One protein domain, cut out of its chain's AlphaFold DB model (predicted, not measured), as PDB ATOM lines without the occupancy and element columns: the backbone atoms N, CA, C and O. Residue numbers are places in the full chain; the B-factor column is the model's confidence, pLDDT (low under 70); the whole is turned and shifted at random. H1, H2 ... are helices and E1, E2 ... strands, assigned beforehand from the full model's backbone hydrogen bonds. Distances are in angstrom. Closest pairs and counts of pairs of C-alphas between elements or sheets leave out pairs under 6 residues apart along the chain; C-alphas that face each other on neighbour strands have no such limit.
ATOM      1  N   LEU A  12    -111.883-205.554 318.155       79.56
ATOM      2  CA  LEU A  12    -111.390-204.281 317.630       79.56
ATOM      3  C   LEU A  12    -111.612-203.137 318.623       79.56
ATOM      4  O   LEU A  12    -112.706-202.956 319.168       79.56
ATOM      5  N   ASN A  13    -110.586-202.303 318.792       85.12
ATOM      6  CA  ASN A  13    -110.682-201.062 319.556       85.12
ATOM      7  C   ASN A  13    -111.403-199.954 318.756       85.12
ATOM      8  O   ASN A  13    -111.679-200.090 317.561       85.12
ATOM      9  N   GLN A  14    -111.725-198.834 319.411       84.56
ATOM     10  CA  GLN A  14    -112.474-197.736 318.781       84.56
ATOM     11  C   GLN A  14    -111.768-197.167 317.533       84.56
ATOM     12  O   GLN A  14    -112.443-196.872 316.549       84.56
ATOM     13  N   GLU A  15    -110.443-197.006 317.555       87.56
ATOM     14  CA  GLU A  15    -109.681-196.462 316.419       87.56
ATOM     15  C   GLU A  15    -109.723-197.401 315.214       87.56
ATOM     16  O   GLU A  15    -109.960-196.961 314.090       87.56
ATOM     17  N   GLN A  16    -109.589-198.703 315.456       88.62
ATOM     18  CA  GLN A  16    -109.687-199.731 314.424       88.62
ATOM     19  C   GLN A  16    -111.088-199.781 313.805       88.62
ATOM     20  O   GLN A  16    -111.212-199.913 312.590       88.62
ATOM     21  N   TRP A  17    -112.142-199.623 314.614       88.44
ATOM     22  CA  TRP A  17    -113.505-199.490 314.098       88.44
ATOM     23  C   TRP A  17    -113.657-198.252 313.214       88.44
ATOM     24  O   TRP A  17    -114.194-198.345 312.114       88.44
ATOM     25  N   LEU A  18    -113.178-197.097 313.676       90.56
ATOM     26  CA  LEU A  18    -113.279-195.837 312.941       90.56
ATOM     27  C   LEU A  18    -112.530-195.878 311.603       90.56
ATOM     28  O   LEU A  18    -113.048-195.369 310.614       90.56
ATOM     29  N   ALA A  19    -111.364-196.525 311.561       92.81
ATOM     30  CA  ALA A  19    -110.549-196.678 310.357       92.81
ATOM     31  C   ALA A  19    -111.060-197.756 309.383       92.81
ATOM     32  O   ALA A  19    -110.496-197.915 308.300       92.81
ATOM     33  N   MET A  20    -112.098-198.520 309.741       89.69
ATOM     34  CA  MET A  20    -112.579-199.612 308.899       89.69
ATOM     35  C   MET A  20    -113.258-199.081 307.627       89.69
ATOM     36  O   MET A  20    -114.226-198.323 307.734       89.69
ATOM     37  N   PRO A  21    -112.811-199.500 306.427       92.12
ATOM     38  CA  PRO A  21    -113.489-199.160 305.179       92.12
ATOM     39  C   PRO A  21    -114.878-199.799 305.117       92.12
ATOM     40  O   PRO A  21    -115.021-201.007 305.329       92.12
ATOM     41  N   LEU A  22    -115.898-199.004 304.792       90.00
ATOM     42  CA  LEU A  22    -117.294-199.459 304.783       90.00
ATOM     43  C   LEU A  22    -117.537-200.580 303.762       90.00
ATOM     44  O   LEU A  22    -118.230-201.552 304.061       90.00
ATOM     45  N   ASN A  23    -116.893-200.502 302.598       88.75
ATOM     46  CA  ASN A  23    -117.001-201.501 301.532       88.75
ATOM     47  C   ASN A  23    -116.342-202.860 301.842       88.75
ATOM     48  O   ASN A  23    -116.542-203.826 301.100       88.75
ATOM     49  N   LEU A  24    -115.549-202.960 302.914       86.44
ATOM     50  CA  LEU A  24    -114.940-204.221 303.345       86.44
ATOM     51  C   LEU A  24    -115.807-204.987 304.347       86.44
ATOM     52  O   LEU A  24    -115.537-206.167 304.594       86.44
ATOM     53  N   ILE A  25    -116.842-204.348 304.898       83.31
ATOM     54  CA  ILE A  25    -117.756-204.958 305.859       83.31
ATOM     55  C   ILE A  25    -118.787-205.793 305.095       83.31
ATOM     56  O   ILE A  25    -119.448-205.320 304.170       83.31
ATOM     57  N   ARG A  26    -118.936-207.063 305.479       82.12
ATOM     58  CA  ARG A  26    -119.986-207.926 304.935       82.12
ATOM     59  C   ARG A  26    -121.236-207.849 305.790       82.12
ATOM     60  O   ARG A  26    -121.211-208.177 306.971       82.12
ATOM     61  N   PHE A  27    -122.336-207.513 305.138       84.25
ATOM     62  CA  PHE A  27    -123.654-207.459 305.741       84.25
ATOM     63  C   PHE A  27    -124.483-208.641 305.239       84.25
ATOM     64  O   PHE A  27    -124.819-208.713 304.057       84.25
ATOM     65  N   ASP A  28    -124.790-209.591 306.121       87.44
ATOM     66  CA  ASP A  28    -125.717-210.681 305.809       87.44
ATOM     67  C   ASP A  28    -127.105-210.318 306.333       87.44
ATOM     68  O   ASP A  28    -127.463-210.623 307.472       87.44
ATOM     69  N   LEU A  29    -127.881-209.625 305.494       88.88
ATOM     70  CA  LEU A  29    -129.225-209.184 305.856       88.88
ATOM     71  C   LEU A  29    -130.102-210.363 306.278       88.88
ATOM     72  O   LEU A  29    -130.792-210.245 307.279       88.88
ATOM     73  N   LYS A  30    -130.021-211.517 305.602       89.94
ATOM     74  CA  LYS A  30    -130.883-212.678 305.882       89.94
ATOM     75  C   LYS A  30    -130.649-213.305 307.257       89.94
ATOM     76  O   LYS A  30    -131.529-214.005 307.744       89.94
ATOM     77  N   LYS A  31    -129.482-213.077 307.867       88.56
ATOM     78  CA  LYS A  31    -129.150-213.534 309.228       88.56
ATOM     79  C   LYS A  31    -129.371-212.462 310.296       88.56
ATOM     80  O   LYS A  31    -129.074-212.693 311.463       88.56
ATOM     81  N   HIS A  32    -129.848-211.285 309.905       93.12
ATOM     82  CA  HIS A  32    -130.033-210.147 310.788       93.12
ATOM     83  C   HIS A  32    -131.502-210.001 311.206       93.12
ATOM     84  O   HIS A  32    -132.399-210.228 310.402       93.12
ATOM     85  N   TRP A  33    -131.769-209.529 312.427       95.31
ATOM     86  CA  TRP A  33    -133.134-209.370 312.964       95.31
ATOM     87  C   TRP A  33    -134.016-208.403 312.142       95.31
ATOM     88  O   TRP A  33    -135.246-208.468 312.175       95.31
ATOM     89  N   VAL A  34    -133.401-207.502 311.366       96.50
ATOM     90  CA  VAL A  34    -134.119-206.627 310.418       96.50
ATOM     91  C   VAL A  34    -134.797-207.449 309.315       96.50
ATOM     92  O   VAL A  34    -135.862-207.061 308.840       96.50
ATOM     93  N   TRP A  35    -134.252-208.609 308.939       96.94
ATOM     94  CA  TRP A  35    -134.897-209.508 307.979       96.94
ATOM     95  C   TRP A  35    -136.218-210.067 308.484       96.94
ATOM     96  O   TRP A  35    -137.168-210.160 307.709       96.94
ATOM     97  N   ASP A  36    -136.327-210.341 309.782       97.81
ATOM     98  CA  ASP A  36    -137.599-210.742 310.385       97.81
ATOM     99  C   ASP A  36    -138.624-209.608 310.295       97.81
ATOM    100  O   ASP A  36    -139.792-209.848 309.997       97.81
ATOM    101  N   CYS A  37    -138.185-208.357 310.472       98.56
ATOM    102  CA  CYS A  37    -139.046-207.184 310.296       98.56
ATOM    103  C   CYS A  37    -139.515-207.042 308.841       98.56
ATOM    104  O   CYS A  37    -140.695-206.797 308.598       98.56
ATOM    105  N   LEU A  38    -138.623-207.260 307.870       98.50
ATOM    106  CA  LEU A  38    -138.985-207.279 306.452       98.50
ATOM    107  C   LEU A  38    -139.995-208.386 306.148       98.50
ATOM    108  O   LEU A  38    -140.928-208.162 305.386       98.50
ATOM    109  N   ASN A  39    -139.829-209.577 306.727       98.44
ATOM    110  CA  ASN A  39    -140.759-210.682 306.511       98.44
ATOM    111  C   ASN A  39    -142.131-210.401 307.125       98.44
ATOM    112  O   ASN A  39    -143.123-210.679 306.465       98.44
ATOM    113  N   ILE A  40    -142.199-209.765 308.300       98.69
ATOM    114  CA  ILE A  40    -143.468-209.288 308.874       98.69
ATOM    115  C   ILE A  40    -144.188-208.371 307.882       98.69
ATOM    116  O   ILE A  40    -145.334-208.636 307.542       98.69
ATOM    117  N   VAL A  41    -143.513-207.350 307.345       98.69
ATOM    118  CA  VAL A  41    -144.141-206.421 306.385       98.69
ATOM    119  C   VAL A  41    -144.531-207.127 305.080       98.69
ATOM    120  O   VAL A  41    -145.562-206.823 304.485       98.69
ATOM    121  N   LYS A  42    -143.752-208.119 304.628       98.69
ATOM    122  CA  LYS A  42    -144.138-208.955 303.481       98.69
ATOM    123  C   LYS A  42    -145.401-209.768 303.762       98.69
ATOM    124  O   LYS A  42    -146.203-209.922 302.846       98.69
ATOM    125  N   GLU A  43    -145.579-210.307 304.967       98.69
ATOM    126  CA  GLU A  43    -146.826-210.985 305.341       98.69
ATOM    127  C   GLU A  43    -147.998-210.000 305.416       98.69
ATOM    128  O   GLU A  43    -149.029-210.272 304.813       98.69
ATOM    129  N   GLU A  44    -147.815-208.814 306.007       98.62
ATOM    130  CA  GLU A  44    -148.845-207.759 306.026       98.62
ATOM    131  C   GLU A  44    -149.314-207.390 304.607       98.62
ATOM    132  O   GLU A  44    -150.508-207.247 304.354       98.62
ATOM    133  N   LEU A  45    -148.391-207.292 303.641       98.62
ATOM    134  CA  LEU A  45    -148.743-207.088 302.230       98.62
ATOM    135  C   LEU A  45    -149.540-208.269 301.659       98.62
ATOM    136  O   LEU A  45    -150.538-208.061 300.963       98.62
ATOM    137  N   ARG A  46    -149.131-209.512 301.953       98.50
ATOM    138  CA  ARG A  46    -149.835-210.715 301.477       98.50
ATOM    139  C   ARG A  46    -151.251-210.807 302.031       98.50
ATOM    140  O   ARG A  46    -152.153-211.156 301.274       98.50
ATOM    141  N   GLU A  47    -151.466-210.440 303.291       98.00
ATOM    142  CA  GLU A  47    -152.798-210.357 303.909       98.00
ATOM    143  C   GLU A  47    -153.714-209.356 303.187       98.00
ATOM    144  O   GLU A  47    -154.934-209.514 303.175       98.00
ATOM    145  N   LYS A  48    -153.133-208.350 302.521       97.81
ATOM    146  CA  LYS A  48    -153.838-207.393 301.654       97.81
ATOM    147  C   LYS A  48    -153.923-207.834 300.188       97.81
ATOM    148  O   LYS A  48    -154.301-207.036 299.335       97.81
ATOM    149  N   ASN A  49    -153.579-209.086 299.878       98.12
ATOM    150  CA  ASN A  49    -153.491-209.631 298.519       98.12
ATOM    151  C   ASN A  49    -152.509-208.855 297.610       98.12
ATOM    152  O   ASN A  49    -152.657-208.810 296.387       98.12
ATOM    153  N   ILE A  50    -151.473-208.254 298.203       98.31
ATOM    154  CA  ILE A  50    -150.370-207.605 297.493       98.31
ATOM    155  C   ILE A  50    -149.150-208.518 297.603       98.31
ATOM    156  O   ILE A  50    -148.616-208.768 298.683       98.31
ATOM    157  N   LYS A  51    -148.687-209.051 296.469       97.38
ATOM    158  CA  LYS A  51    -147.476-209.881 296.460       97.38
ATOM    159  C   LYS A  51    -146.255-209.011 296.789       97.38
ATOM    160  O   LYS A  51    -146.126-207.939 296.195       97.38
ATOM    161  N   PRO A  52    -145.332-209.463 297.661       96.38
ATOM    162  CA  PRO A  52    -144.077-208.762 297.902       96.38
ATOM    163  C   PRO A  52    -143.341-208.462 296.595       96.38
ATOM    164  O   PRO A  52    -143.006-209.377 295.841       96.38
ATOM    165  N   PHE A  53    -143.115-207.179 296.334       97.38
ATOM    166  CA  PHE A  53    -142.613-206.681 295.052       97.38
ATOM    167  C   PHE A  53    -141.230-206.034 295.150       97.38
ATOM    168  O   PHE A  53    -140.587-205.827 294.124       97.38
ATOM    169  N   PHE A  54    -140.780-205.718 296.364       98.00
ATOM    170  CA  PHE A  54    -139.625-204.862 296.585       98.00
ATOM    171  C   PHE A  54    -138.321-205.634 296.819       98.00
ATOM    172  O   PHE A  54    -138.325-206.735 297.384       98.00
ATOM    173  N   HIS A  55    -137.191-205.043 296.420       97.44
ATOM    174  CA  HIS A  55    -135.850-205.485 296.828       97.44
ATOM    175  C   HIS A  55    -135.273-204.604 297.941       97.44
ATOM    176  O   HIS A  55    -135.812-203.554 298.281       97.44
ATOM    177  N   THR A  56    -134.177-205.067 298.538       97.81
ATOM    178  CA  THR A  56    -133.505-204.388 299.651       97.81
ATOM    179  C   THR A  56    -131.997-204.409 299.457       97.81
ATOM    180  O   THR A  56    -131.457-205.440 299.043       97.81
ATOM    181  N   TRP A  57    -131.312-203.332 299.827       97.00
ATOM    182  CA  TRP A  57    -129.848-203.275 299.889       97.00
ATOM    183  C   TRP A  57    -129.388-202.541 301.148       97.00
ATOM    184  O   TRP A  57    -130.192-201.956 301.867       97.00
ATOM    185  N   VAL A  58    -128.090-202.615 301.437       96.31
ATOM    186  CA  VAL A  58    -127.491-201.908 302.574       96.31
ATOM    187  C   VAL A  58    -126.911-200.583 302.087       96.31
ATOM    188  O   VAL A  58    -126.175-200.584 301.101       96.31
ATOM    189  N   SER A  59    -127.226-199.496 302.785       95.75
ATOM    190  CA  SER A  59    -126.768-198.122 302.529       95.75
ATOM    191  C   SER A  59    -126.360-197.439 303.841       95.75
ATOM    192  O   SER A  59    -126.191-198.092 304.871       95.75
ATOM    193  N   ASP A  60    -126.173-196.128 303.813       93.25
ATOM    194  CA  ASP A  60    -125.960-195.246 304.958       93.25
ATOM    195  C   ASP A  60    -127.227-194.898 305.759       93.25
ATOM    196  O   ASP A  60    -127.127-194.772 306.983       93.25
ATOM    197  N   GLU A  61    -128.393-194.810 305.116       94.31
ATOM    198  CA  GLU A  61    -129.677-194.475 305.753       94.31
ATOM    199  C   GLU A  61    -130.871-195.306 305.233       94.31
ATOM    200  O   GLU A  61    -130.713-196.184 304.378       94.31
ATOM    201  N   TRP A  62    -132.053-195.098 305.828       96.94
ATOM    202  CA  TRP A  62    -133.323-195.633 305.323       96.94
ATOM    203  C   TRP A  62    -133.827-194.702 304.224       96.94
ATOM    204  O   TRP A  62    -133.909-193.504 304.462       96.94
ATOM    205  N   PHE A  63    -134.114-195.238 303.037       96.75
ATOM    206  CA  PHE A  63    -134.750-194.476 301.959       96.75
ATOM    207  C   PHE A  63    -135.254-195.382 300.833       96.75
ATOM    208  O   PHE A  63    -134.805-196.521 300.655       96.75
ATOM    209  N   CYS A  64    -136.124-194.822 300.000       97.56
ATOM    210  CA  CYS A  64    -136.587-195.389 298.745       97.56
ATOM    211  C   CYS A  64    -136.326-194.385 297.602       97.56
ATOM    212  O   CYS A  64    -137.002-193.358 297.528       97.56
ATOM    213  N   PRO A  65    -135.368-194.644 296.689       95.62
ATOM    214  CA  PRO A  65    -135.091-193.754 295.564       95.62
ATOM    215  C   PRO A  65    -136.298-193.587 294.640       95.62
ATOM    216  O   PRO A  65    -137.055-194.537 294.415       95.62
ATOM    217  N   ASP A  66    -136.440-192.413 294.024       94.06
ATOM    218  CA  ASP A  66    -137.465-192.208 292.997       94.06
ATOM    219  C   ASP A  66    -137.298-193.215 291.848       94.06
ATOM    220  O   ASP A  66    -136.193-193.516 291.397       94.06
ATOM    221  N   GLY A  67    -138.413-193.793 291.409       95.00
ATOM    222  CA  GLY A  67    -138.435-194.832 290.386       95.00
ATOM    223  C   GLY A  67    -137.938-196.210 290.837       95.00
ATOM    224  O   GLY A  67    -137.981-197.128 290.018       95.00
ATOM    225  N   CYS A  68    -137.526-196.403 292.094       96.88
ATOM    226  CA  CYS A  68    -137.047-197.683 292.621       96.88
ATOM    227  C   CYS A  68    -138.121-198.410 293.454       96.88
ATOM    228  O   CYS A  68    -138.490-197.949 294.533       96.88
ATOM    229  N   PRO A  69    -138.612-199.580 293.021       97.44
ATOM    230  CA  PRO A  69    -139.389-200.503 293.850       97.44
ATOM    231  C   PRO A  69    -138.533-201.205 294.921       97.44
ATOM    232  O   PRO A  69    -138.510-202.428 295.002       97.44
ATOM    233  N   GLY A  70    -137.797-200.467 295.748       98.00
ATOM    234  CA  GLY A  70    -136.904-201.056 296.740       98.00
ATOM    235  C   GLY A  70    -136.496-200.079 297.828       98.00
ATOM    236  O   GLY A  70    -136.692-198.876 297.684       98.00
ATOM    237  N   ILE A  71    -135.943-200.617 298.916       98.25
ATOM    238  CA  ILE A  71    -135.580-199.831 300.099       98.25
ATOM    239  C   ILE A  71    -134.122-200.061 300.512       98.25
ATOM    240  O   ILE A  71    -133.623-201.196 300.531       98.25
ATOM    241  N   ALA A  72    -133.450-198.974 300.866       98.00
ATOM    242  CA  ALA A  72    -132.142-198.963 301.492       98.00
ATOM    243  C   ALA A  72    -132.263-199.221 302.999       98.00
ATOM    244  O   ALA A  72    -133.208-198.780 303.650       98.00
ATOM    245  N   ILE A  73    -131.299-199.958 303.551       97.69
ATOM    246  CA  ILE A  73    -131.230-200.301 304.973       97.69
ATOM    247  C   ILE A  73    -129.897-199.802 305.532       97.69
ATOM    248  O   ILE A  73    -128.850-200.195 305.008       97.69
ATOM    249  N   PRO A  74    -129.885-199.028 306.626       96.19
ATOM    250  CA  PRO A  74    -128.648-198.497 307.166       96.19
ATOM    251  C   PRO A  74    -127.693-199.585 307.668       96.19
ATOM    252  O   PRO A  74    -128.051-200.450 308.478       96.19
ATOM    253  N   PHE A  75    -126.427-199.491 307.264       94.75
ATOM    254  CA  PHE A  75    -125.360-200.418 307.647       94.75
ATOM    255  C   PHE A  75    -125.137-200.466 309.161       94.75
ATOM    256  O   PHE A  75    -124.719-201.489 309.708       94.75
ATOM    257  N   TYR A  76    -125.421-199.364 309.861       93.75
ATOM    258  CA  TYR A  76    -125.159-199.268 311.289       93.75
ATOM    259  C   TYR A  76    -126.017-200.228 312.115       93.75
ATOM    260  O   TYR A  76    -125.634-200.575 313.228       93.75
ATOM    261  N   LEU A  77    -127.143-200.708 311.579       94.88
ATOM    262  CA  LEU A  77    -128.009-201.660 312.272       94.88
ATOM    263  C   LEU A  77    -127.358-203.028 312.464       94.88
ATOM    264  O   LEU A  77    -127.736-203.745 313.383       94.88
ATOM    265  N   PHE A  78    -126.364-203.362 311.642       91.06
ATOM    266  CA  PHE A  78    -125.747-204.684 311.591       91.06
ATOM    267  C   PHE A  78    -124.695-204.930 312.670       91.06
ATOM    268  O   PHE A  78    -124.198-206.050 312.792       91.06
ATOM    269  N   HIS A  79    -124.330-203.908 313.449       88.62
ATOM    270  CA  HIS A  79    -123.429-204.091 314.578       88.62
ATOM    271  C   HIS A  79    -123.679-203.053 315.684       88.62
ATOM    272  O   HIS A  79    -123.659-201.848 315.414       88.62
ATOM    273  N   PRO A  80    -123.824-203.465 316.960       88.56
ATOM    274  CA  PRO A  80    -124.113-202.542 318.061       88.56
ATOM    275  C   PRO A  80    -123.026-201.476 318.255       88.56
ATOM    276  O   PRO A  80    -123.320-200.369 318.708       88.56
ATOM    277  N   THR A  81    -121.772-201.767 317.893       88.88
ATOM    278  CA  THR A  81    -120.689-200.771 317.944       88.88
ATOM    279  C   THR A  81    -120.915-199.614 316.974       88.88
ATOM    280  O   THR A  81    -120.649-198.481 317.357       88.88
ATOM    281  N   PHE A  82    -121.464-199.838 315.772       91.25
ATOM    282  CA  PHE A  82    -121.753-198.738 314.843       91.25
ATOM    283  C   PHE A  82    -122.762-197.768 315.453       91.25
ATOM    284  O   PHE A  82    -122.497-196.570 315.527       91.25
ATOM    285  N   ILE A  83    -123.857-198.304 316.000       92.31
ATOM    286  CA  ILE A  83    -124.874-197.529 316.722       92.31
ATOM    287  C   ILE A  83    -124.229-196.716 317.852       92.31
ATOM    288  O   ILE A  83    -124.487-195.519 317.976       92.31
ATOM    289  N   LYS A  84    -123.362-197.339 318.666       92.00
ATOM    290  CA  LYS A  84    -122.650-196.655 319.761       92.00
ATOM    291  C   LYS A  84    -121.762-195.513 319.250       92.00
ATOM    292  O   LYS A  84    -121.813-194.423 319.815       92.00
ATOM    293  N   LEU A  85    -120.976-195.735 318.193       92.19
ATOM    294  CA  LEU A  85    -120.071-194.729 317.618       92.19
ATOM    295  C   LEU A  85    -120.826-193.530 317.039       92.19
ATOM    296  O   LEU A  85    -120.443-192.382 317.277       92.19
ATOM    297  N   LEU A  86    -121.919-193.792 316.321       92.44
ATOM    298  CA  LEU A  86    -122.776-192.768 315.726       92.44
ATOM    299  C   LEU A  86    -123.464-191.924 316.802       92.44
ATOM    300  O   LEU A  86    -123.373-190.696 316.768       92.44
ATOM    301  N   LYS A  87    -124.047-192.570 317.822       92.00
ATOM    302  CA  LYS A  87    -124.651-191.874 318.971       92.00
ATOM    303  C   LYS A  87    -123.636-191.034 319.742       92.00
ATOM    304  O   LYS A  87    -123.898-189.864 319.999       92.00
ATOM    305  N   LYS A  88    -122.458-191.589 320.060       90.25
ATOM    306  CA  LYS A  88    -121.360-190.858 320.730       90.25
ATOM    307  C   LYS A  88    -120.894-189.649 319.912       90.25
ATOM    308  O   LYS A  88    -120.416-188.665 320.463       90.25
ATOM    309  N   SER A  89    -121.062-189.715 318.597       87.56
ATOM    310  CA  SER A  89    -120.750-188.635 317.666       87.56
ATOM    311  C   SER A  89    -121.867-187.595 317.521       87.56
ATOM    312  O   SER A  89    -121.697-186.651 316.754       87.56
ATOM    313  N   GLY A  90    -122.985-187.733 318.239       85.81
ATOM    314  CA  GLY A  90    -124.120-186.812 318.176       85.81
ATOM    315  C   GLY A  90    -125.010-186.994 316.943       85.81
ATOM    316  O   GLY A  90    -125.855-186.140 316.683       85.81
ATOM    317  N   LEU A  91    -124.859-188.085 316.184       88.94
ATOM    318  CA  LEU A  91    -125.665-188.376 314.992       88.94
ATOM    319  C   LEU A  91    -126.974-189.088 315.360       88.94
ATOM    320  O   LEU A  91    -127.059-189.758 316.391       88.94
ATOM    321  N   ASN A  92    -128.008-188.898 314.537       84.75
ATOM    322  CA  ASN A  92    -129.251-189.660 314.663       84.75
ATOM    323  C   ASN A  92    -129.028-191.087 314.163       84.75
ATOM    324  O   ASN A  92    -128.314-191.309 313.190       84.75
ATOM    325  N   VAL A  93    -129.622-192.046 314.868       91.69
ATOM    326  CA  VAL A  93    -129.657-193.447 314.456       91.69
ATOM    327  C   VAL A  93    -131.067-193.958 314.655       91.69
ATOM    328  O   VAL A  93    -131.610-193.912 315.761       91.69
ATOM    329  N   GLU A  94    -131.651-194.452 313.579       93.62
ATOM    330  CA  GLU A  94    -133.051-194.844 313.548       93.62
ATOM    331  C   GLU A  94    -133.212-196.333 313.294       93.62
ATOM    332  O   GLU A  94    -132.351-196.977 312.690       93.62
ATOM    333  N   GLY A  95    -134.328-196.890 313.760       95.31
ATOM    334  CA  GLY A  95    -134.605-198.311 313.589       95.31
ATOM    335  C   GLY A  95    -133.739-199.196 314.482       95.31
ATOM    336  O   GLY A  95    -133.471-200.329 314.119       95.31
ATOM    337  N   ILE A  96    -133.289-198.718 315.647       95.50
ATOM    338  CA  ILE A  96    -132.400-199.488 316.542       95.50
ATOM    339  C   ILE A  96    -133.125-200.579 317.348       95.50
ATOM    340  O   ILE A  96    -132.504-201.288 318.137       95.50
ATOM    341  N   ASN A  97    -134.443-200.691 317.195       96.00
ATOM    342  CA  ASN A  97    -135.260-201.749 317.774       96.00
ATOM    343  C   ASN A  97    -136.369-202.168 316.796       96.00
ATOM    344  O   ASN A  97    -136.688-201.445 315.849       96.00
ATOM    345  N   LYS A  98    -136.993-203.321 317.067       97.38
ATOM    346  CA  LYS A  98    -138.022-203.926 316.208       97.38
ATOM    347  C   LYS A  98    -139.195-202.990 315.905       97.38
ATOM    348  O   LYS A  98    -139.641-202.942 314.764       97.38
ATOM    349  N   LYS A  99    -139.686-202.236 316.897       97.56
ATOM    350  CA  LYS A  99    -140.815-201.309 316.710       97.56
ATOM    351  C   LYS A  99    -140.446-200.214 315.709       97.56
ATOM    352  O   LYS A  99    -141.159-200.036 314.730       97.56
ATOM    353  N   GLN A 100    -139.321-199.535 315.928       97.25
ATOM    354  CA  GLN A 100    -138.859-198.462 315.043       97.25
ATOM    355  C   GLN A 100    -138.540-198.976 313.634       97.25
ATOM    356  O   GLN A 100    -138.951-198.358 312.661       97.25
ATOM    357  N   ALA A 101    -137.871-200.126 313.511       98.06
ATOM    358  CA  ALA A 101    -137.562-200.705 312.205       98.06
ATOM    359  C   ALA A 101    -138.829-201.068 311.422       98.06
ATOM    360  O   ALA A 101    -138.915-200.771 310.239       98.06
ATOM    361  N   LEU A 102    -139.840-201.656 312.070       98.62
ATOM    362  CA  LEU A 102    -141.128-201.921 311.422       98.62
ATOM    363  C   LEU A 102    -141.827-200.631 310.982       98.62
ATOM    364  O   LEU A 102    -142.469-200.616 309.938       98.62
ATOM    365  N   MET A 103    -141.730-199.554 311.764       98.44
ATOM    366  CA  MET A 103    -142.307-198.267 311.377       98.44
ATOM    367  C   MET A 103    -141.619-197.710 310.125       98.44
ATOM    368  O   MET A 103    -142.313-197.418 309.154       98.44
ATOM    369  N   LEU A 104    -140.286-197.671 310.112       98.38
ATOM    370  CA  LEU A 104    -139.493-197.187 308.978       98.38
ATOM    371  C   LEU A 104    -139.694-198.051 307.734       98.38
ATOM    372  O   LEU A 104    -140.003-197.527 306.676       98.38
ATOM    373  N   ILE A 105    -139.646-199.382 307.853       98.75
ATOM    374  CA  ILE A 105    -139.879-200.272 306.707       98.75
ATOM    375  C   ILE A 105    -141.257-200.004 306.093       98.75
ATOM    376  O   ILE A 105    -141.359-199.885 304.880       98.75
ATOM    377  N   ARG A 106    -142.327-199.886 306.890       98.81
ATOM    378  CA  ARG A 106    -143.667-199.619 306.335       98.81
ATOM    379  C   ARG A 106    -143.748-198.269 305.626       98.81
ATOM    380  O   ARG A 106    -144.399-198.193 304.589       98.81
ATOM    381  N   HIS A 107    -143.087-197.254 306.175       98.75
ATOM    382  CA  HIS A 107    -142.961-195.939 305.555       98.75
ATOM    383  C   HIS A 107    -142.241-196.048 304.198       98.75
ATOM    384  O   HIS A 107    -142.818-195.711 303.166       98.75
ATOM    385  N   GLU A 108    -141.056-196.662 304.158       98.69
ATOM    386  CA  GLU A 108    -140.280-196.819 302.919       98.69
ATOM    387  C   GLU A 108    -140.989-197.684 301.867       98.69
ATOM    388  O   GLU A 108    -140.915-197.426 300.663       98.69
ATOM    389  N   ILE A 109    -141.745-198.700 302.296       98.69
ATOM    390  CA  ILE A 109    -142.602-199.477 301.392       98.69
ATOM    391  C   ILE A 109    -143.748-198.627 300.827       98.69
ATOM    392  O   ILE A 109    -144.167-198.864 299.692       98.69
ATOM    393  N   GLY A 110    -144.207-197.608 301.557       98.50
ATOM    394  CA  GLY A 110    -145.140-196.599 301.058       98.50
ATOM    395  C   GLY A 110    -144.591-195.825 299.860       98.50
ATOM    396  O   GLY A 110    -145.307-195.640 298.874       98.50
ATOM    397  N   HIS A 111    -143.310-195.462 299.864       98.50
ATOM    398  CA  HIS A 111    -142.661-194.906 298.672       98.50
ATOM    399  C   HIS A 111    -142.462-195.960 297.576       98.50
ATOM    400  O   HIS A 111    -142.780-195.716 296.407       98.50
ATOM    401  N   ALA A 112    -141.993-197.156 297.941       98.62
ATOM    402  CA  ALA A 112    -141.709-198.216 296.978       98.62
ATOM    403  C   ALA A 112    -142.964-198.636 296.195       98.62
ATOM    404  O   ALA A 112    -142.877-198.927 294.999       98.62
ATOM    405  N   ILE A 113    -144.143-198.647 296.832       98.56
ATOM    406  CA  ILE A 113    -145.397-199.009 296.164       98.56
ATOM    407  C   ILE A 113    -145.846-197.938 295.160       98.56
ATOM    408  O   ILE A 113    -146.353-198.281 294.086       98.56
ATOM    409  N   GLU A 114    -145.586-196.650 295.428       97.12
ATOM    410  CA  GLU A 114    -145.807-195.599 294.430       97.12
ATOM    411  C   GLU A 114    -144.902-195.779 293.216       97.12
ATOM    412  O   GLU A 114    -145.374-195.621 292.088       97.12
ATOM    413  N   ASN A 115    -143.634-196.140 293.434       97.69
ATOM    414  CA  ASN A 115    -142.681-196.418 292.359       97.69
ATOM    415  C   ASN A 115    -143.119-197.624 291.518       97.69
ATOM    416  O   ASN A 115    -143.074-197.574 290.284       97.69
ATOM    417  N   ALA A 116    -143.575-198.691 292.176       98.31
ATOM    418  CA  ALA A 116    -143.962-199.958 291.565       98.31
ATOM    419  C   ALA A 116    -145.236-199.859 290.702       98.31
ATOM    420  O   ALA A 116    -145.272-200.414 289.603       98.31
ATOM    421  N   TRP A 117    -146.263-199.123 291.142       98.38
ATOM    422  CA  TRP A 117    -147.533-198.951 290.405       98.38
ATOM    423  C   TRP A 117    -147.732-197.553 289.805       98.38
ATOM    424  O   TRP A 117    -148.794-197.253 289.260       98.38
ATOM    425  N   ARG A 118    -146.711-196.691 289.859       96.94
ATOM    426  CA  ARG A 118    -146.734-195.311 289.332       96.94
ATOM    427  C   ARG A 118    -147.892-194.472 289.891       96.94
ATOM    428  O   ARG A 118    -148.476-193.647 289.183       96.94
ATOM    429  N   LEU A 119    -148.216-194.665 291.172       97.50
ATOM    430  CA  LEU A 119    -149.408-194.092 291.814       97.50
ATOM    431  C   LEU A 119    -149.380-192.556 291.890       97.50
ATOM    432  O   LEU A 119    -150.436-191.929 291.801       97.50
ATOM    433  N   ASN A 211    -143.660-201.308 287.374       97.06
ATOM    434  CA  ASN A 211    -142.223-201.145 287.462       97.06
ATOM    435  C   ASN A 211    -141.658-202.231 288.381       97.06
ATOM    436  O   ASN A 211    -142.089-202.361 289.527       97.06
ATOM    437  N   SER A 212    -140.697-202.998 287.873       95.81
ATOM    438  CA  SER A 212    -139.994-204.053 288.609       95.81
ATOM    439  C   SER A 212    -138.474-203.895 288.535       95.81
ATOM    440  O   SER A 212    -137.751-204.887 288.651       95.81
ATOM    441  N   GLU A 213    -138.000-202.675 288.274       94.81
ATOM    442  CA  GLU A 213    -136.576-202.349 288.248       94.81
ATOM    443  C   GLU A 213    -135.913-202.663 289.593       94.81
ATOM    444  O   GLU A 213    -136.519-202.516 290.655       94.81
ATOM    445  N   LYS A 214    -134.653-203.105 289.546       96.00
ATOM    446  CA  LYS A 214    -133.887-203.530 290.733       96.00
ATOM    447  C   LYS A 214    -132.568-202.784 290.902       96.00
ATOM    448  O   LYS A 214    -131.601-203.342 291.421       96.00
ATOM    449  N   PHE A 215    -132.511-201.537 290.437       96.56
ATOM    450  CA  PHE A 215    -131.337-200.705 290.660       96.56
ATOM    451  C   PHE A 215    -131.196-200.346 292.143       96.56
ATOM    452  O   PHE A 215    -132.146-200.414 292.925       96.56
ATOM    453  N   VAL A 216    -129.979-199.993 292.534       96.38
ATOM    454  CA  VAL A 216    -129.636-199.566 293.890       96.38
ATOM    455  C   VAL A 216    -128.963-198.205 293.806       96.38
ATOM    456  O   VAL A 216    -128.276-197.918 292.825       96.38
ATOM    457  N   VAL A 217    -129.179-197.370 294.817       96.69
ATOM    458  CA  VAL A 217    -128.544-196.053 294.949       96.69
ATOM    459  C   VAL A 217    -127.701-196.070 296.215       96.69
ATOM    460  O   VAL A 217    -128.138-196.612 297.231       96.69
ATOM    461  N   ASP A 218    -126.482-195.546 296.099       94.44
ATOM    462  CA  ASP A 218    -125.484-195.447 297.167       94.44
ATOM    463  C   ASP A 218    -125.281-196.734 297.995       94.44
ATOM    464  O   ASP A 218    -125.191-196.681 299.222       94.44
ATOM    465  N   PRO A 219    -125.178-197.928 297.371       95.62
ATOM    466  CA  PRO A 219    -124.977-199.147 298.138       95.62
ATOM    467  C   PRO A 219    -123.674-199.064 298.940       95.62
ATOM    468  O   PRO A 219    -122.640-198.604 298.454       95.62
ATOM    469  N   ILE A 220    -123.686-199.589 300.165       93.25
ATOM    470  CA  ILE A 220    -122.544-199.502 301.085       93.25
ATOM    471  C   ILE A 220    -121.260-200.121 300.507       93.25
ATOM    472  O   ILE A 220    -120.152-199.744 300.886       93.25
ATOM    473  N   THR A 221    -121.399-201.053 299.559       91.56
ATOM    474  CA  THR A 221    -120.293-201.686 298.829       91.56
ATOM    475  C   THR A 221    -119.519-200.720 297.940       91.56
ATOM    476  O   THR A 221    -118.347-200.973 297.664       91.56
ATOM    477  N   ASP A 222    -120.147-199.623 297.527       93.75
ATOM    478  CA  ASP A 222    -119.559-198.612 296.648       93.75
ATOM    479  C   ASP A 222    -118.964-197.450 297.459       93.75
ATOM    480  O   ASP A 222    -118.254-196.596 296.917       93.75
ATOM    481  N   SER A 223    -119.182-197.447 298.781       92.81
ATOM    482  CA  SER A 223    -118.596-196.469 299.690       92.81
ATOM    483  C   SER A 223    -117.071-196.564 299.685       92.81
ATOM    484  O   SER A 223    -116.475-197.603 299.979       92.81
ATOM    485  N   LYS A 224    -116.419-195.445 299.361       91.25
ATOM    486  CA  LYS A 224    -114.953-195.322 299.340       91.25
ATOM    487  C   LYS A 224    -114.366-194.913 300.694       91.25
ATOM    488  O   LYS A 224    -113.148-194.873 300.830       91.25
ATOM    489  N   GLY A 225    -115.222-194.572 301.656       93.31
ATOM    490  CA  GLY A 225    -114.831-194.036 302.954       93.31
ATOM    491  C   GLY A 225    -114.785-195.078 304.066       93.31
ATOM    492  O   GLY A 225    -115.258-196.212 303.950       93.31
ATOM    493  N   THR A 226    -114.220-194.645 305.181       94.75
ATOM    494  CA  THR A 226    -114.246-195.335 306.467       94.75
ATOM    495  C   THR A 226    -115.469-194.934 307.292       94.75
ATOM    496  O   THR A 226    -116.227-194.025 306.941       94.75
ATOM    497  N   ILE A 227    -115.660-195.587 308.437       92.56
ATOM    498  CA  ILE A 227    -116.681-195.185 309.414       92.56
ATOM    499  C   ILE A 227    -116.422-193.763 309.929       92.56
ATOM    500  O   ILE A 227    -117.370-193.003 310.130       92.56
ATOM    501  N   ALA A 228    -115.154-193.382 310.118       94.12
ATOM    502  CA  ALA A 228    -114.782-192.021 310.493       94.12
ATOM    503  C   ALA A 228    -115.214-191.000 309.429       94.12
ATOM    504  O   ALA A 228    -115.837-189.995 309.778       94.12
ATOM    505  N   ASP A 229    -114.960-191.290 308.150       95.06
ATOM    506  CA  ASP A 229    -115.335-190.410 307.034       95.06
ATOM    507  C   ASP A 229    -116.853-190.233 306.940       95.06
ATOM    508  O   ASP A 229    -117.344-189.121 306.712       95.06
ATOM    509  N   PHE A 230    -117.608-191.315 307.165       94.50
ATOM    510  CA  PHE A 230    -119.066-191.262 307.245       94.50
ATOM    511  C   PHE A 230    -119.524-190.361 308.393       94.50
ATOM    512  O   PHE A 230    -120.298-189.433 308.173       94.50
ATOM    513  N   ILE A 231    -119.002-190.572 309.605       92.88
ATOM    514  CA  ILE A 231    -119.347-189.752 310.772       92.88
ATOM    515  C   ILE A 231    -119.043-188.273 310.508       92.88
ATOM    516  O   ILE A 231    -119.873-187.410 310.802       92.88
ATOM    517  N   GLU A 232    -117.872-187.955 309.958       92.44
ATOM    518  CA  GLU A 232    -117.485-186.578 309.663       92.44
ATOM    519  C   GLU A 232    -118.404-185.943 308.606       92.44
ATOM    520  O   GLU A 232    -118.862-184.808 308.774       92.44
ATOM    521  N   SER A 233    -118.719-186.678 307.541       90.81
ATOM    522  CA  SER A 233    -119.600-186.214 306.465       90.81
ATOM    523  C   SER A 233    -121.030-185.987 306.955       90.81
ATOM    524  O   SER A 233    -121.621-184.945 306.662       90.81
ATOM    525  N   SER A 234    -121.557-186.894 307.778       90.12
ATOM    526  CA  SER A 234    -122.887-186.778 308.384       90.12
ATOM    527  C   SER A 234    -122.966-185.600 309.355       90.12
ATOM    528  O   SER A 234    -123.919-184.824 309.299       90.12
ATOM    529  N   LYS A 235    -121.923-185.357 310.167       87.81
ATOM    530  CA  LYS A 235    -121.839-184.155 311.021       87.81
ATOM    531  C   LYS A 235    -121.860-182.872 310.194       87.81
ATOM    532  O   LYS A 235    -122.558-181.924 310.547       87.81
ATOM    533  N   LYS A 236    -121.114-182.830 309.084       85.81
ATOM    534  CA  LYS A 236    -121.101-181.678 308.166       85.81
ATOM    535  C   LYS A 236    -122.473-181.452 307.526       85.81
ATOM    536  O   LYS A 236    -122.896-180.300 307.436       85.81
ATOM    537  N   ARG A 237    -123.168-182.515 307.098       84.31
ATOM    538  CA  ARG A 237    -124.531-182.438 306.540       84.31
ATOM    539  C   ARG A 237    -125.499-181.872 307.577       84.31
ATOM    540  O   ARG A 237    -126.121-180.845 307.327       84.31
ATOM    541  N   GLN A 238    -125.511-182.455 308.773       79.62
ATOM    542  CA  GLN A 238    -126.366-182.015 309.871       79.62
ATOM    543  C   GLN A 238    -126.094-180.554 310.268       79.62
ATOM    544  O   GLN A 238    -127.030-179.780 310.460       79.62
ATOM    545  N   LEU A 239    -124.823-180.138 310.319       77.50
ATOM    546  CA  LEU A 239    -124.448-178.747 310.580       77.50
ATOM    547  C   LEU A 239    -124.991-177.791 309.525       77.50
ATOM    548  O   LEU A 239    -125.484-176.719 309.867       77.50
ATOM    549  N   ARG A 240    -124.870-178.142 308.240       77.31
ATOM    550  CA  ARG A 240    -125.396-177.310 307.152       77.31
ATOM    551  C   ARG A 240    -126.898-177.122 307.313       77.31
ATOM    552  O   ARG A 240    -127.364-175.993 307.176       77.31
ATOM    553  N   THR A 241    -127.626-178.182 307.655       73.44
ATOM    554  CA  THR A 241    -129.065-178.106 307.913       73.44
ATOM    555  C   THR A 241    -129.362-177.218 309.119       73.44
ATOM    556  O   THR A 241    -130.070-176.230 308.968       73.44
ATOM    557  N   ILE A 242    -128.731-177.451 310.274       70.00
ATOM    558  CA  ILE A 242    -128.908-176.624 311.485       70.00
ATOM    559  C   ILE A 242    -128.570-175.148 311.221       70.00
ATOM    560  O   ILE A 242    -129.310-174.257 311.628       70.00
ATOM    561  N   THR A 243    -127.476-174.861 310.511       70.00
ATOM    562  CA  THR A 243    -127.038-173.482 310.228       70.00
ATOM    563  C   THR A 243    -128.048-172.741 309.354       70.00
ATOM    564  O   THR A 243    -128.277-171.551 309.561       70.00
ATOM    565  N   LYS A 244    -128.683-173.437 308.398       67.25
ATOM    566  CA  LYS A 244    -129.785-172.870 307.605       67.25
ATOM    567  C   LYS A 244    -130.999-172.526 308.478       67.25
ATOM    568  O   LYS A 244    -131.708-171.582 308.152       67.25
ATOM    569  N   VAL A 245    -131.220-173.265 309.568       62.91
ATOM    570  CA  VAL A 245    -132.396-173.121 310.439       62.91
ATOM    571  C   VAL A 245    -132.231-172.028 311.482       62.91
ATOM    572  O   VAL A 245    -133.067-171.138 311.579       62.91
ATOM    573  N   VAL A 246    -131.167-172.090 312.286       59.84
ATOM    574  CA  VAL A 246    -131.139-171.353 313.560       59.84
ATOM    575  C   VAL A 246    -130.606-169.917 313.404       59.84
ATOM    576  O   VAL A 246    -130.560-169.176 314.376       59.84
ATOM    577  N   LYS A 247    -130.191-169.473 312.203       53.09
ATOM    578  CA  LYS A 247    -129.532-168.158 311.979       53.09
ATOM    579  C   LYS A 247    -128.419-167.831 313.006       53.09
ATOM    580  O   LYS A 247    -128.071-166.667 313.188       53.09
ATOM    581  N   ILE A 248    -127.837-168.831 313.675       45.91
ATOM    582  CA  ILE A 248    -126.711-168.634 314.596       45.91
ATOM    583  C   ILE A 248    -125.496-168.237 313.752       45.91
ATOM    584  O   ILE A 248    -125.295-168.773 312.658       45.91
ATOM    585  N   GLN A 249    -124.694-167.284 314.241       44.88
ATOM    586  CA  GLN A 249    -123.428-166.879 313.619       44.88
ATOM    587  C   GLN A 249    -122.638-168.112 313.157       44.88
ATOM    588  O   GLN A 249    -122.465-169.045 313.935       44.88
ATOM    589  N   LYS A 250    -122.174-168.113 311.898       47.62
ATOM    590  CA  LYS A 250    -121.445-169.222 311.247       47.62
ATOM    591  C   LYS A 250    -120.458-169.901 312.214       47.62
ATOM    592  O   LYS A 250    -119.349-169.409 312.421       47.62
ATOM    593  N   ILE A 251    -120.835-171.051 312.774       51.50
ATOM    594  CA  ILE A 251    -119.939-171.863 313.602       51.50
ATOM    595  C   ILE A 251    -119.000-172.613 312.653       51.50
ATOM    596  O   ILE A 251    -119.441-173.325 311.752       51.50
ATOM    597  N   SER A 252    -117.688-172.437 312.829       49.84
ATOM    598  CA  SER A 252    -116.682-173.169 312.050       49.84
ATOM    599  C   SER A 252    -116.843-174.689 312.247       49.84
ATOM    600  O   SER A 252    -116.969-175.120 313.396       49.84
ATOM    601  N   PRO A 253    -116.758-175.523 311.186       51.19
ATOM    602  CA  PRO A 253    -116.888-176.982 311.287       51.19
ATOM    603  C   PRO A 253    -115.941-177.629 312.308       51.19
ATOM    604  O   PRO A 253    -116.266-178.663 312.880       51.19
ATOM    605  N   LYS A 254    -114.787-176.999 312.583       49.62
ATOM    606  CA  LYS A 254    -113.797-177.463 313.571       49.62
ATOM    607  C   LYS A 254    -114.253-177.329 315.034       49.62
ATOM    608  O   LYS A 254    -113.584-177.863 315.908       49.62
ATOM    609  N   LYS A 255    -115.357-176.628 315.318       56.84
ATOM    610  CA  LYS A 255    -115.901-176.432 316.676       56.84
ATOM    611  C   LYS A 255    -117.123-177.308 316.984       56.84
ATOM    612  O   LYS A 255    -117.737-177.112 318.024       56.84
ATOM    613  N   LEU A 256    -117.497-178.257 316.117       58.91
ATOM    614  CA  LEU A 256    -118.664-179.117 316.344       58.91
ATOM    615  C   LEU A 256    -118.365-180.265 317.310       58.91
ATOM    616  O   LEU A 256    -117.886-181.331 316.919       58.91
ATOM    617  N   THR A 257    -118.688-180.051 318.580       72.69
ATOM    618  CA  THR A 257    -118.740-181.121 319.575       72.69
ATOM    619  C   THR A 257    -120.076-181.872 319.482       72.69
ATOM    620  O   THR A 257    -121.067-181.312 318.999       72.69
ATOM    621  N   PRO A 258    -120.144-183.140 319.934       74.88
ATOM    622  CA  PRO A 258    -121.411-183.858 320.075       74.88
ATOM    623  C   PRO A 258    -122.460-183.065 320.869       74.88
ATOM    624  O   PRO A 258    -123.622-183.045 320.472       74.88
ATOM    625  N   ASP A 259    -122.045-182.341 321.912       75.81
ATOM    626  CA  ASP A 259    -122.938-181.526 322.744       75.81
ATOM    627  C   ASP A 259    -123.635-180.418 321.950       75.81
ATOM    628  O   ASP A 259    -124.833-180.213 322.113       75.81
ATOM    629  N   ILE A 260    -122.926-179.751 321.031       72.12
ATOM    630  CA  ILE A 260    -123.518-178.720 320.161       72.12
ATOM    631  C   ILE A 260    -124.571-179.330 319.232       72.12
ATOM    632  O   ILE A 260    -125.633-178.743 319.032       72.12
ATOM    633  N   LEU A 261    -124.310-180.517 318.674       72.50
ATOM    634  CA  LEU A 261    -125.285-181.210 317.827       72.50
ATOM    635  C   LEU A 261    -126.517-181.653 318.620       72.50
ATOM    636  O   LEU A 261    -127.631-181.568 318.105       72.50
ATOM    637  N   ILE A 262    -126.328-182.108 319.858       75.00
ATOM    638  CA  ILE A 262    -127.422-182.489 320.759       75.00
ATOM    639  C   ILE A 262    -128.251-181.256 321.139       75.00
ATOM    640  O   ILE A 262    -129.472-181.283 321.004       75.00
ATOM    641  N   GLN A 263    -127.609-180.153 321.531       72.75
ATOM    642  CA  GLN A 263    -128.286-178.893 321.853       72.75
ATOM    643  C   GLN A 263    -129.071-178.351 320.659       72.75
ATOM    644  O   GLN A 263    -130.237-177.997 320.804       72.75
ATOM    645  N   ALA A 264    -128.478-178.348 319.464       70.69
ATOM    646  CA  ALA A 264    -129.160-177.899 318.258       70.69
ATOM    647  C   ALA A 264    -130.409-178.738 317.945       70.69
ATOM    648  O   ALA A 264    -131.436-178.180 317.571       70.69
ATOM    649  N   LYS A 265    -130.361-180.064 318.142       73.19
ATOM    650  CA  LYS A 265    -131.557-180.915 318.023       73.19
ATOM    651  C   LYS A 265    -132.620-180.546 319.046       73.19
ATOM    652  O   LYS A 265    -133.785-180.443 318.681       73.19
ATOM    653  N   GLN A 266    -132.228-180.313 320.296       74.06
ATOM    654  CA  GLN A 266    -133.174-179.901 321.328       74.06
ATOM    655  C   GLN A 266    -133.850-178.572 320.968       74.06
ATOM    656  O   GLN A 266    -135.050-178.430 321.163       74.06
ATOM    657  N   MET A 267    -133.112-177.626 320.380       72.44
ATOM    658  CA  MET A 267    -133.687-176.371 319.884       72.44
ATOM    659  C   MET A 267    -134.697-176.608 318.756       72.44
ATOM    660  O   MET A 267    -135.772-176.026 318.785       72.44
ATOM    661  N   LEU A 268    -134.390-177.485 317.795       74.25
ATOM    662  CA  LEU A 268    -135.324-177.834 316.716       74.25
ATOM    663  C   LEU A 268    -136.617-178.449 317.257       74.25
ATOM    664  O   LEU A 268    -137.698-178.067 316.821       74.25
ATOM    665  N   ILE A 269    -136.504-179.353 318.235       75.38
ATOM    666  CA  ILE A 269    -137.656-179.958 318.915       75.38
ATOM    667  C   ILE A 269    -138.476-178.877 319.630       75.38
ATOM    668  O   ILE A 269    -139.686-178.812 319.443       75.38
ATOM    669  N   ASN A 270    -137.827-177.997 320.398       75.62
ATOM    670  CA  ASN A 270    -138.505-176.934 321.144       75.62
ATOM    671  C   ASN A 270    -139.229-175.930 320.223       75.62
ATOM    672  O   ASN A 270    -140.283-175.416 320.581       75.62
ATOM    673  N   GLU A 271    -138.678-175.667 319.037       73.75
ATOM    674  CA  GLU A 271    -139.247-174.753 318.036       73.75
ATOM    675  C   GLU A 271    -140.253-175.431 317.085       73.75
ATOM    676  O   GLU A 271    -140.795-174.779 316.184       73.75
ATOM    677  N   ASN A 272    -140.512-176.734 317.272       77.50
ATOM    678  CA  ASN A 272    -141.308-177.576 316.376       77.50
ATOM    679  C   ASN A 272    -140.840-177.480 314.918       77.50
ATOM    680  O   ASN A 272    -141.630-177.211 314.019       77.50
TER     681      ASN A 272
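What this domain is: This is residues 12 to 119 and 211 to 272 of the 277 residues of an uncharacterized protein of Bdellovibrionales bacterium CG11_big_fil_rev_8_21_14_0_20_38_13 (UniProt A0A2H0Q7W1). A two-stranded parallel sheet, E1 and E2, lies near the middle, with the long helix H5 packed beside E2 and H2 crossing H5. Toward the other end a looser group holds H4, H6 and H7, with H1 at the start of H6 and short H3 leading from E2 into H4. The 170 printed residues run H1 H2 E1 E2 H3 H4 H5 H6 H7: mostly helix, compact with a radius of gyration of the C-alphas of 17.7 A, spanning 53 by 40 by 27 A.

Where its parts are: E1 is residues 55 to 59 and E2 residues 70 to 74. H5, residues 98 to 117, is 27.9 A long, and H2, residues 33 to 47, 21.7 A. H3 is residues 75 to 78, H4 80 to 88. H1 begins at C-alpha 14 (-112.474, -197.736, 318.781) and ends at residue 18. H6, residues 227 to 246, is 28.2 A long; H7, residues 258 to 270, 18.5 A, ends at C-alpha 270 (-138.505, -176.934, 321.144).

How they stand to each other: E1 and E2 are parallel, with N 59 and O 73 2.8 A apart, within hydrogen-bond range. The closest C-alphas of E2 and H5, Gly 70 and Ala 112, are 5.6 A apart. H5 touches H2 with residues 98 to 106 alone, at a steep tilt of 51 degrees, the same way; C-alphas Cys 37 and Leu 102 are closest, 5.8 A. H3 and H4 only just touch, with 3 pairs of C-alphas within 8 A, and only at the corner; Tyr 76 and Phe 82 are closest, 5.0 A between C-alphas. H4 and H6 are close but not clearly touching, C-alphas Leu 86 and Ile 231 being closest at 6.7 A. H6 and H7 are close but not clearly touching, at a steep tilt of 39 degrees; C-alphas Ile 242 and Ala 264 are closest, 6.9 A. H1 and H6 only just touch, with 3 pairs of C-alphas within 8 A, H6 with residues 227 to 228 alone; C-alphas Leu 18 and Ala 228 are closest, 4.8 A. Every O i to N i+4 pair is within hydrogen-bond range in H1, H2, H4, H6 and H7, and 15 of 16 in H5; H3 is too short for one.

The domain as a whole: The C-alphas farthest apart, Asn 49 and Gln 249, are 54.4 A apart. Residues 120 to 210 are not printed; C-alphas 119 and 211 are 11.0 A apart across the cut. The links H1 to H2 and H6 to H7 are long. Residues 244 to 256 have pLDDT under 70.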